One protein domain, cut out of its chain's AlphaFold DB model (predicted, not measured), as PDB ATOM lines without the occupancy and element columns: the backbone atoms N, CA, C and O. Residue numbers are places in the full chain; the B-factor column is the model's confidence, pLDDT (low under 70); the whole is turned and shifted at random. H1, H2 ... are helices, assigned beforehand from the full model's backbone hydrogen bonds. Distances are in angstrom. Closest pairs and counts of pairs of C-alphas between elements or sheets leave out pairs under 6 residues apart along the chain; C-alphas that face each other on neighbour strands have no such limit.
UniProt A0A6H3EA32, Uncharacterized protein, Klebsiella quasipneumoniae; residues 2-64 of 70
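Overview. This is residues 2 to 64 of the 70 residues of an uncharacterized protein of Klebsiella quasipneumoniae (UniProt A0A6H3EA32). Five short helices cluster round a small core, with H5, the longest, across one end and the link of residues 30 to 42 looping out at the other. The 63 printed residues hold H1 to H5 in that order, all helix, with no named strand. The whole is compact: radius of gyration of the C-alphas 10.5 A, spans 30 by 21 by 20 A.

Along the chain. Find C-alpha 3 at (-1.214, 40.877, -38.156), where H1, residues 3 to 6, begins, 5.7 A long. Then come H2, 10 to 16, 10.1 A; H3, 22 to 29, 10.5 A; H4, 43 to 49, 10.5 A; and H5, 52 to 64, 18.2 A, ending at C-alpha 64 (-1.503, 35.966, -51.791).

Arrangement. H1 touches H4, closest C-alphas Leu 5 and Ala 43, 4.9 A. H2 touches H3 at a steep tilt of 48 degrees, opposite ways, closest C-alphas Ala 14 and Tyr 25, 5.1 A. H5 touches no helix; it and H2 are near each other. Each O i to N i+4 pair is within hydrogen-bond range in H2, H3 and H5; H4 has 1 of 3, and 2 of 4 O i to N i+3 pairs; H1 is too short.

Size, cuts and confidence. C-alphas 35 and 64, the farthest apart, are 31.9 A apart. The printed part has no cut; H3 to H4 is the long link. No printed residue is under pLDDT 70.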
ATOM      1  N   PRO A   2       2.062  42.552 -41.294       93.75
ATOM      2  CA  PRO A   2       0.843  41.745 -41.293       93.75
ATOM      3  C   PRO A   2       0.503  41.222 -39.890       93.75
ATOM      4  O   PRO A   2       1.407  40.803 -39.161       93.75
ATOM      5  N   ASP A   3      -0.778  41.243 -39.512       94.56
ATOM      6  CA  ASP A   3      -1.214  40.877 -38.156       94.56
ATOM      7  C   ASP A   3      -0.923  39.411 -37.821       94.56
ATOM      8  O   ASP A   3      -0.522  39.124 -36.692       94.56
ATOM      9  N   LEU A   4      -0.998  38.518 -38.815       94.50
ATOM     10  CA  LEU A   4      -0.638  37.099 -38.725       94.50
ATOM     11  C   LEU A   4       0.739  36.867 -38.080       94.50
ATOM     12  O   LEU A   4       0.901  35.940 -37.289       94.50
ATOM     13  N   LEU A   5       1.716  37.753 -38.302       96.12
ATOM     14  CA  LEU A   5       3.070  37.613 -37.744       96.12
ATOM     15  C   LEU A   5       3.129  37.798 -36.217       96.12
ATOM     16  O   LEU A   5       4.153  37.510 -35.591       96.12
ATOM     17  N   ASN A   6       2.048  38.286 -35.597       97.31
ATOM     18  CA  ASN A   6       1.899  38.301 -34.142       97.31
ATOM     19  C   ASN A   6       1.511  36.941 -33.557       97.31
ATOM     20  O   ASN A   6       1.602  36.780 -32.339       97.31
ATOM     21  N   TYR A   7       1.076  36.003 -34.397       96.25
ATOM     22  CA  TYR A   7       0.500  34.726 -33.987       96.25
ATOM     23  C   TYR A   7       1.265  33.537 -34.556       96.25
ATOM     24  O   TYR A   7       1.356  32.520 -33.881       96.25
ATOM     25  N   TRP A   8       1.838  33.686 -35.751       97.56
ATOM     26  CA  TRP A   8       2.603  32.642 -36.414       97.56
ATOM     27  C   TRP A   8       4.084  32.732 -36.079       97.56
ATOM     28  O   TRP A   8       4.672  33.815 -35.959       97.56
ATOM     29  N   THR A   9       4.679  31.563 -35.933       98.19
ATOM     30  CA  THR A   9       6.111  31.349 -35.767       98.19
ATOM     31  C   THR A   9       6.867  31.500 -37.087       98.19
ATOM     32  O   THR A   9       6.286  31.517 -38.172       98.19
ATOM     33  N   VAL A  10       8.181  31.710 -36.999       97.75
ATOM     34  CA  VAL A  10       9.046  31.893 -38.177       97.75
ATOM     35  C   VAL A  10       9.044  30.684 -39.120       97.75
ATOM     36  O   VAL A  10       9.102  30.885 -40.329       97.75
ATOM     37  N   ASP A  11       8.956  29.461 -38.595       97.81
ATOM     38  CA  ASP A  11       8.792  28.221 -39.363       97.81
ATOM     39  C   ASP A  11       7.418  28.140 -40.008       97.81
ATOM     40  O   ASP A  11       7.357  27.897 -41.205       97.81
ATOM     41  N   GLU A  12       6.331  28.423 -39.286       97.38
ATOM     42  CA  GLU A  12       4.988  28.429 -39.890       97.38
ATOM     43  C   GLU A  12       4.907  29.408 -41.069       97.38
ATOM     44  O   GLU A  12       4.365  29.079 -42.121       97.38
ATOM     45  N   VAL A  13       5.499  30.599 -40.936       97.62
ATOM     46  CA  VAL A  13       5.573  31.574 -42.036       97.62
ATOM     47  C   VAL A  13       6.431  31.059 -43.191       97.62
ATOM     48  O   VAL A  13       6.068  31.262 -44.345       97.62
ATOM     49  N   ALA A  14       7.558  30.404 -42.907       97.44
ATOM     50  CA  ALA A  14       8.446  29.884 -43.942       97.44
ATOM     51  C   ALA A  14       7.877  28.651 -44.665       97.44
ATOM     52  O   ALA A  14       8.143  28.470 -45.848       97.44
ATOM     53  N   GLU A  15       7.141  27.785 -43.968       95.69
ATOM     54  CA  GLU A  15       6.617  26.532 -44.521       95.69
ATOM     55  C   GLU A  15       5.258  26.689 -45.198       95.69
ATOM     56  O   GLU A  15       4.991  25.976 -46.165       95.69
ATOM     57  N   CYS A  16       4.400  27.579 -44.695       95.81
ATOM     58  CA  CYS A  16       2.991  27.612 -45.091       95.81
ATOM     59  C   CYS A  16       2.614  28.802 -45.980       95.81
ATOM     60  O   CYS A  16       1.515  28.794 -46.524       95.81
ATOM     61  N   LEU A  17       3.462  29.827 -46.127       95.19
ATOM     62  CA  LEU A  17       3.199  30.911 -47.077       95.19
ATOM     63  C   LEU A  17       3.839  30.602 -48.434       95.19
ATOM     64  O   LEU A  17       5.052  30.736 -48.600       95.19
ATOM     65  N   ASP A  18       3.011  30.296 -49.433       90.38
ATOM     66  CA  ASP A  18       3.451  29.943 -50.793       90.38
ATOM     67  C   ASP A  18       4.287  31.041 -51.487       90.38
ATOM     68  O   ASP A  18       5.053  30.763 -52.411       90.38
ATOM     69  N   GLY A  19       4.143  32.304 -51.068       91.50
ATOM     70  CA  GLY A  19       4.842  33.454 -51.654       91.50
ATOM     71  C   GLY A  19       6.220  33.766 -51.060       91.50
ATOM     72  O   GLY A  19       6.852  34.724 -51.506       91.50
ATOM     73  N   VAL A  20       6.684  33.016 -50.054       96.38
ATOM     74  CA  VAL A  20       8.000  33.238 -49.434       96.38
ATOM     75  C   VAL A  20       9.098  32.636 -50.312       96.38
ATOM     76  O   VAL A  20       9.162  31.429 -50.530       96.38
ATOM     77  N   GLY A  21       9.988  33.484 -50.819       96.12
ATOM     78  CA  GLY A  21      11.123  33.092 -51.641       96.12
ATOM     79  C   GLY A  21      12.276  32.494 -50.834       96.12
ATOM     80  O   GLY A  21      12.386  32.665 -49.622       96.12
ATOM     81  N   ASP A  22      13.190  31.819 -51.535       97.25
ATOM     82  CA  ASP A  22      14.329  31.084 -50.964       97.25
ATOM     83  C   ASP A  22      15.162  31.867 -49.936       97.25
ATOM     84  O   ASP A  22      15.630  31.300 -48.944       97.25
ATOM     85  N   ASP A  23      15.414  33.150 -50.190       97.31
ATOM     86  CA  ASP A  23      16.288  33.957 -49.338       97.31
ATOM     87  C   ASP A  23      15.583  34.362 -48.042       97.31
ATOM     88  O   ASP A  23      16.155  34.206 -46.957       97.31
ATOM     89  N   LEU A  24      14.317  34.784 -48.129       97.81
ATOM     90  CA  LEU A  24      13.486  35.039 -46.958       97.81
ATOM     91  C   LEU A  24      13.219  33.744 -46.182       97.81
ATOM     92  O   LEU A  24      13.363  33.743 -44.962       97.81
ATOM     93  N   TYR A  25      12.943  32.632 -46.869       98.06
ATOM     94  CA  TYR A  25      12.811  31.297 -46.279       98.06
ATOM     95  C   TYR A  25      14.037  30.950 -45.427       98.06
ATOM     96  O   TYR A  25      13.922  30.729 -44.221       98.06
ATOM     97  N   ARG A  26      15.248  30.982 -46.008       97.88
ATOM     98  CA  ARG A  26      16.498  30.692 -45.275       97.88
ATOM     99  C   ARG A  26      16.688  31.625 -44.086       97.88
ATOM    100  O   ARG A  26      17.165  31.196 -43.034       97.88
ATOM    101  N   LYS A  27      16.333  32.899 -44.247       97.56
ATOM    102  CA  LYS A  27      16.431  33.882 -43.175       97.56
ATOM    103  C   LYS A  27      15.459  33.579 -42.041       97.56
ATOM    104  O   LYS A  27      15.895  33.614 -40.896       97.56
ATOM    105  N   LEU A  28      14.206  33.234 -42.319       97.88
ATOM    106  CA  LEU A  28      13.226  32.843 -41.302       97.88
ATOM    107  C   LEU A  28      13.700  31.608 -40.521       97.88
ATOM    108  O   LEU A  28      13.748  31.649 -39.292       97.88
ATOM    109  N   TRP A  29      14.199  30.582 -41.214       97.50
ATOM    110  CA  TRP A  29      14.786  29.396 -40.578       97.50
ATOM    111  C   TRP A  29      16.015  29.696 -39.720       97.50
ATOM    112  O   TRP A  29      16.271  28.990 -38.747       97.50
ATOM    113  N   SER A  30      16.762  30.767 -40.010       96.81
ATOM    114  CA  SER A  30      17.928  31.147 -39.199       96.81
ATOM    115  C   SER A  30      17.579  31.615 -37.776       96.81
ATOM    116  O   SER A  30      18.464  31.667 -36.921       96.81
ATOM    117  N   TYR A  31      16.305  31.920 -37.496       96.25
ATOM    118  CA  TYR A  31      15.820  32.254 -36.149       96.25
ATOM    119  C   TYR A  31      15.533  31.019 -35.282       96.25
ATOM    120  O   TYR A  31      15.296  31.158 -34.077       96.25
ATOM    121  N   ILE A  32      15.573  29.818 -35.868       96.31
ATOM    122  CA  ILE A  32      15.450  28.555 -35.142       96.31
ATOM    123  C   ILE A  32      16.854  28.076 -34.799       96.31
ATOM    124  O   ILE A  32      17.623  27.612 -35.640       96.31
ATOM    125  N   THR A  33      17.211  28.257 -33.536       94.88
ATOM    126  CA  THR A  33      18.485  27.838 -32.963       94.88
ATOM    127  C   THR A  33      18.259  26.604 -32.101       94.88
ATOM    128  O   THR A  33      17.127  26.226 -31.823       94.88
ATOM    129  N   ALA A  34      19.331  26.004 -31.584       96.06
ATOM    130  CA  ALA A  34      19.203  24.903 -30.627       96.06
ATOM    131  C   ALA A  34      18.412  25.274 -29.351       96.06
ATOM    132  O   ALA A  34      17.921  24.386 -28.665       96.06
ATOM    133  N   GLU A  35      18.306  26.564 -29.011       94.94
ATOM    134  CA  GLU A  35      17.562  27.039 -27.835       94.94
ATOM    135  C   GLU A  35      16.074  27.266 -28.128       94.94
ATOM    136  O   GLU A  35      15.256  27.207 -27.210       94.94
ATOM    137  N   THR A  36      15.729  27.550 -29.386       92.00
ATOM    138  CA  THR A  36      14.350  27.791 -29.837       92.00
ATOM    139  C   THR A  36      13.763  26.609 -30.606       92.00
ATOM    140  O   THR A  36      12.581  26.630 -30.939       92.00
ATOM    141  N   ASP A  37      14.543  25.554 -30.845       89.69
ATOM    142  CA  ASP A  37      14.068  24.301 -31.426       89.69
ATOM    143  C   ASP A  37      12.980  23.672 -30.531       89.69
ATOM    144  O   ASP A  37      13.184  23.424 -29.339       89.69
ATOM    145  N   GLY A  38      11.783  23.488 -31.092       92.62
ATOM    146  CA  GLY A  38      10.570  23.073 -30.378       92.62
ATOM    147  C   GLY A  38       9.745  24.202 -29.740       92.62
ATOM    148  O   GLY A  38       8.621  23.949 -29.306       92.62
ATOM    149  N   ASN A  39      10.252  25.438 -29.701       96.38
ATOM    150  CA  ASN A  39       9.465  26.638 -29.396       96.38
ATOM    151  C   ASN A  39       9.973  27.850 -30.207       96.38
ATOM    152  O   ASN A  39      10.605  28.755 -29.638       96.38
ATOM    153  N   PRO A  40       9.745  27.857 -31.532       96.75
ATOM    154  CA  PRO A  40      10.271  28.887 -32.414       96.75
ATOM    155  C   PRO A  40       9.713  30.277 -32.076       96.75
ATOM    156  O   PRO A  40       8.594  30.411 -31.570       96.75
ATOM    157  N   PRO A  41      10.475  31.352 -32.333       97.31
ATOM    158  CA  PRO A  41       9.981  32.699 -32.107       97.31
ATOM    159  C   PRO A  41       8.851  33.046 -33.082       97.31
ATOM    160  O   PRO A  41       8.823  32.597 -34.227       97.31
ATOM    161  N   LEU A  42       7.960  33.936 -32.647       98.12
ATOM    162  CA  LEU A  42       6.970  34.558 -33.526       98.12
ATOM    163  C   LEU A  42       7.651  35.339 -34.656       98.12
ATOM    164  O   LEU A  42       8.654  36.024 -34.430       98.12
ATOM    165  N   ALA A  43       7.053  35.331 -35.843       97.62
ATOM    166  CA  ALA A  43       7.604  35.971 -37.033       97.62
ATOM    167  C   ALA A  43       7.754  37.497 -36.907       97.62
ATOM    168  O   ALA A  43       8.625  38.088 -37.551       97.62
ATOM    169  N   LYS A  44       7.013  38.151 -35.999       97.75
ATOM    170  CA  LYS A  44       7.256  39.560 -35.640       97.75
ATOM    171  C   LYS A  44       8.687  39.838 -35.160       97.75
ATOM    172  O   LYS A  44       9.168  40.956 -35.299       97.75
ATOM    173  N   VAL A  45       9.375  38.837 -34.601       96.06
ATOM    174  CA  VAL A  45      10.785  38.963 -34.197       96.06
ATOM    175  C   VAL A  45      11.674  39.114 -35.428       96.06
ATOM    176  O   VAL A  45      12.543  39.985 -35.450       96.06
ATOM    177  N   ALA A  46      11.433  38.310 -36.465       96.06
ATOM    178  CA  ALA A  46      12.155  38.424 -37.723       96.06
ATOM    179  C   ALA A  46      11.841  39.751 -38.422       96.06
ATOM    180  O   ALA A  46      12.767  40.422 -38.880       96.06
ATOM    181  N   TRP A  47      10.568  40.176 -38.422       97.56
ATOM    182  CA  TRP A  47      10.105  41.406 -39.076       97.56
ATOM    183  C   TRP A  47      10.969  42.629 -38.753       97.56
ATOM    184  O   TRP A  47      11.337  43.374 -39.657       97.56
ATOM    185  N   GLU A  48      11.337  42.844 -37.491       95.25
ATOM    186  CA  GLU A  48      12.132  44.016 -37.099       95.25
ATOM    187  C   GLU A  48      13.512  44.065 -37.779       95.25
ATOM    188  O   GLU A  48      14.011  45.148 -38.082       95.25
ATOM    189  N   ALA A  49      14.095  42.907 -38.097       96.00
ATOM    190  CA  ALA A  49      15.407  42.775 -38.730       96.00
ATOM    191  C   ALA A  49      15.352  42.552 -40.255       96.00
ATOM    192  O   ALA A  49      16.399  42.429 -40.904       96.00
ATOM    193  N   LEU A  50      14.154  42.490 -40.843       97.12
ATOM    194  CA  LEU A  50      13.995  42.387 -42.290       97.12
ATOM    195  C   LEU A  50      14.269  43.723 -42.992       97.12
ATOM    196  O   LEU A  50      13.922  44.806 -42.500       97.12
ATOM    197  N   THR A  51      14.857  43.624 -44.181       97.88
ATOM    198  CA  THR A  51      15.009  44.733 -45.121       97.88
ATOM    199  C   THR A  51      13.643  45.178 -45.644       97.88
ATOM    200  O   THR A  51      12.617  44.536 -45.422       97.88
ATOM    201  N   HIS A  52      13.606  46.312 -46.345       97.88
ATOM    202  CA  HIS A  52      12.367  46.768 -46.971       97.88
ATOM    203  C   HIS A  52      11.847  45.778 -48.026       97.88
ATOM    204  O   HIS A  52      10.643  45.557 -48.099       97.88
ATOM    205  N   GLU A  53      12.747  45.166 -48.797       97.81
ATOM    206  CA  GLU A  53      12.411  44.201 -49.853       97.81
ATOM    207  C   GLU A  53      11.845  42.907 -49.260       97.81
ATOM    208  O   GLU A  53      10.758  42.492 -49.639       97.81
ATOM    209  N   GLU A  54      12.501  42.349 -48.240       97.81
ATOM    210  CA  GLU A  54      12.021  41.157 -47.525       97.81
ATOM    211  C   GLU A  54      10.671  41.406 -46.828       97.81
ATOM    212  O   GLU A  54       9.816  40.527 -46.761       97.81
ATOM    213  N   LYS A  55      10.445  42.625 -46.314       98.25
ATOM    214  CA  LYS A  55       9.143  43.020 -45.753       98.25
ATOM    215  C   LYS A  55       8.059  43.072 -46.820       98.25
ATOM    216  O   LYS A  55       6.937  42.662 -46.539       98.25
ATOM    217  N   ALA A  56       8.372  43.605 -47.999       97.94
ATOM    218  CA  ALA A  56       7.434  43.672 -49.113       97.94
ATOM    219  C   ALA A  56       7.090  42.268 -49.627       97.94
ATOM    220  O   ALA A  56       5.916  41.972 -49.812       97.94
ATOM    221  N   GLU A  57       8.092  41.398 -49.761       97.62
ATOM    222  CA  GLU A  57       7.908  39.989 -50.110       97.62
ATOM    223  C   GLU A  57       7.008  39.276 -49.096       97.62
ATOM    224  O   GLU A  57       6.024  38.653 -49.480       97.62
ATOM    225  N   MET A  58       7.265  39.438 -47.795       96.81
ATOM    226  CA  MET A  58       6.434  38.797 -46.776       96.81
ATOM    227  C   MET A  58       4.999  39.333 -46.753       96.81
ATOM    228  O   MET A  58       4.066  38.571 -46.526       96.81
ATOM    229  N   VAL A  59       4.798  40.634 -46.992       96.88
ATOM    230  CA  VAL A  59       3.450  41.210 -47.134       96.88
ATOM    231  C   VAL A  59       2.744  40.611 -48.347       96.88
ATOM    232  O   VAL A  59       1.611  40.166 -48.213       96.88
ATOM    233  N   GLN A  60       3.424  40.535 -49.489       96.44
ATOM    234  CA  GLN A  60       2.872  39.947 -50.704       96.44
ATOM    235  C   GLN A  60       2.519  38.467 -50.511       96.44
ATOM    236  O   GLN A  60       1.469  38.030 -50.971       96.44
ATOM    237  N   ALA A  61       3.364  37.706 -49.812       96.38
ATOM    238  CA  ALA A  61       3.104  36.306 -49.501       96.38
ATOM    239  C   ALA A  61       1.849  36.140 -48.629       96.38
ATOM    240  O   ALA A  61       1.020  35.278 -48.908       96.38
ATOM    241  N   VAL A  62       1.664  37.006 -47.624       95.12
ATOM    242  CA  VAL A  62       0.445  37.012 -46.799       95.12
ATOM    243  C   VAL A  62      -0.787  37.410 -47.615       95.12
ATOM    244  O   VAL A  62      -1.816  36.760 -47.497       95.12
ATOM    245  N   GLU A  63      -0.702  38.441 -48.458       94.06
ATOM    246  CA  GLU A  63      -1.821  38.884 -49.307       94.06
ATOM    247  C   GLU A  63      -2.219  37.836 -50.358       94.06
ATOM    248  O   GLU A  63      -3.392  37.724 -50.711       94.06
ATOM    249  N   GLN A  64      -1.252  37.069 -50.867       93.12
ATOM    250  CA  GLN A  64      -1.503  35.966 -51.791       93.12
ATOM    251  C   GLN A  64      -2.242  34.812 -51.105       93.12
ATOM    252  O   GLN A  64      -3.174  34.264 -51.693       93.12
TER     253      GLN A  64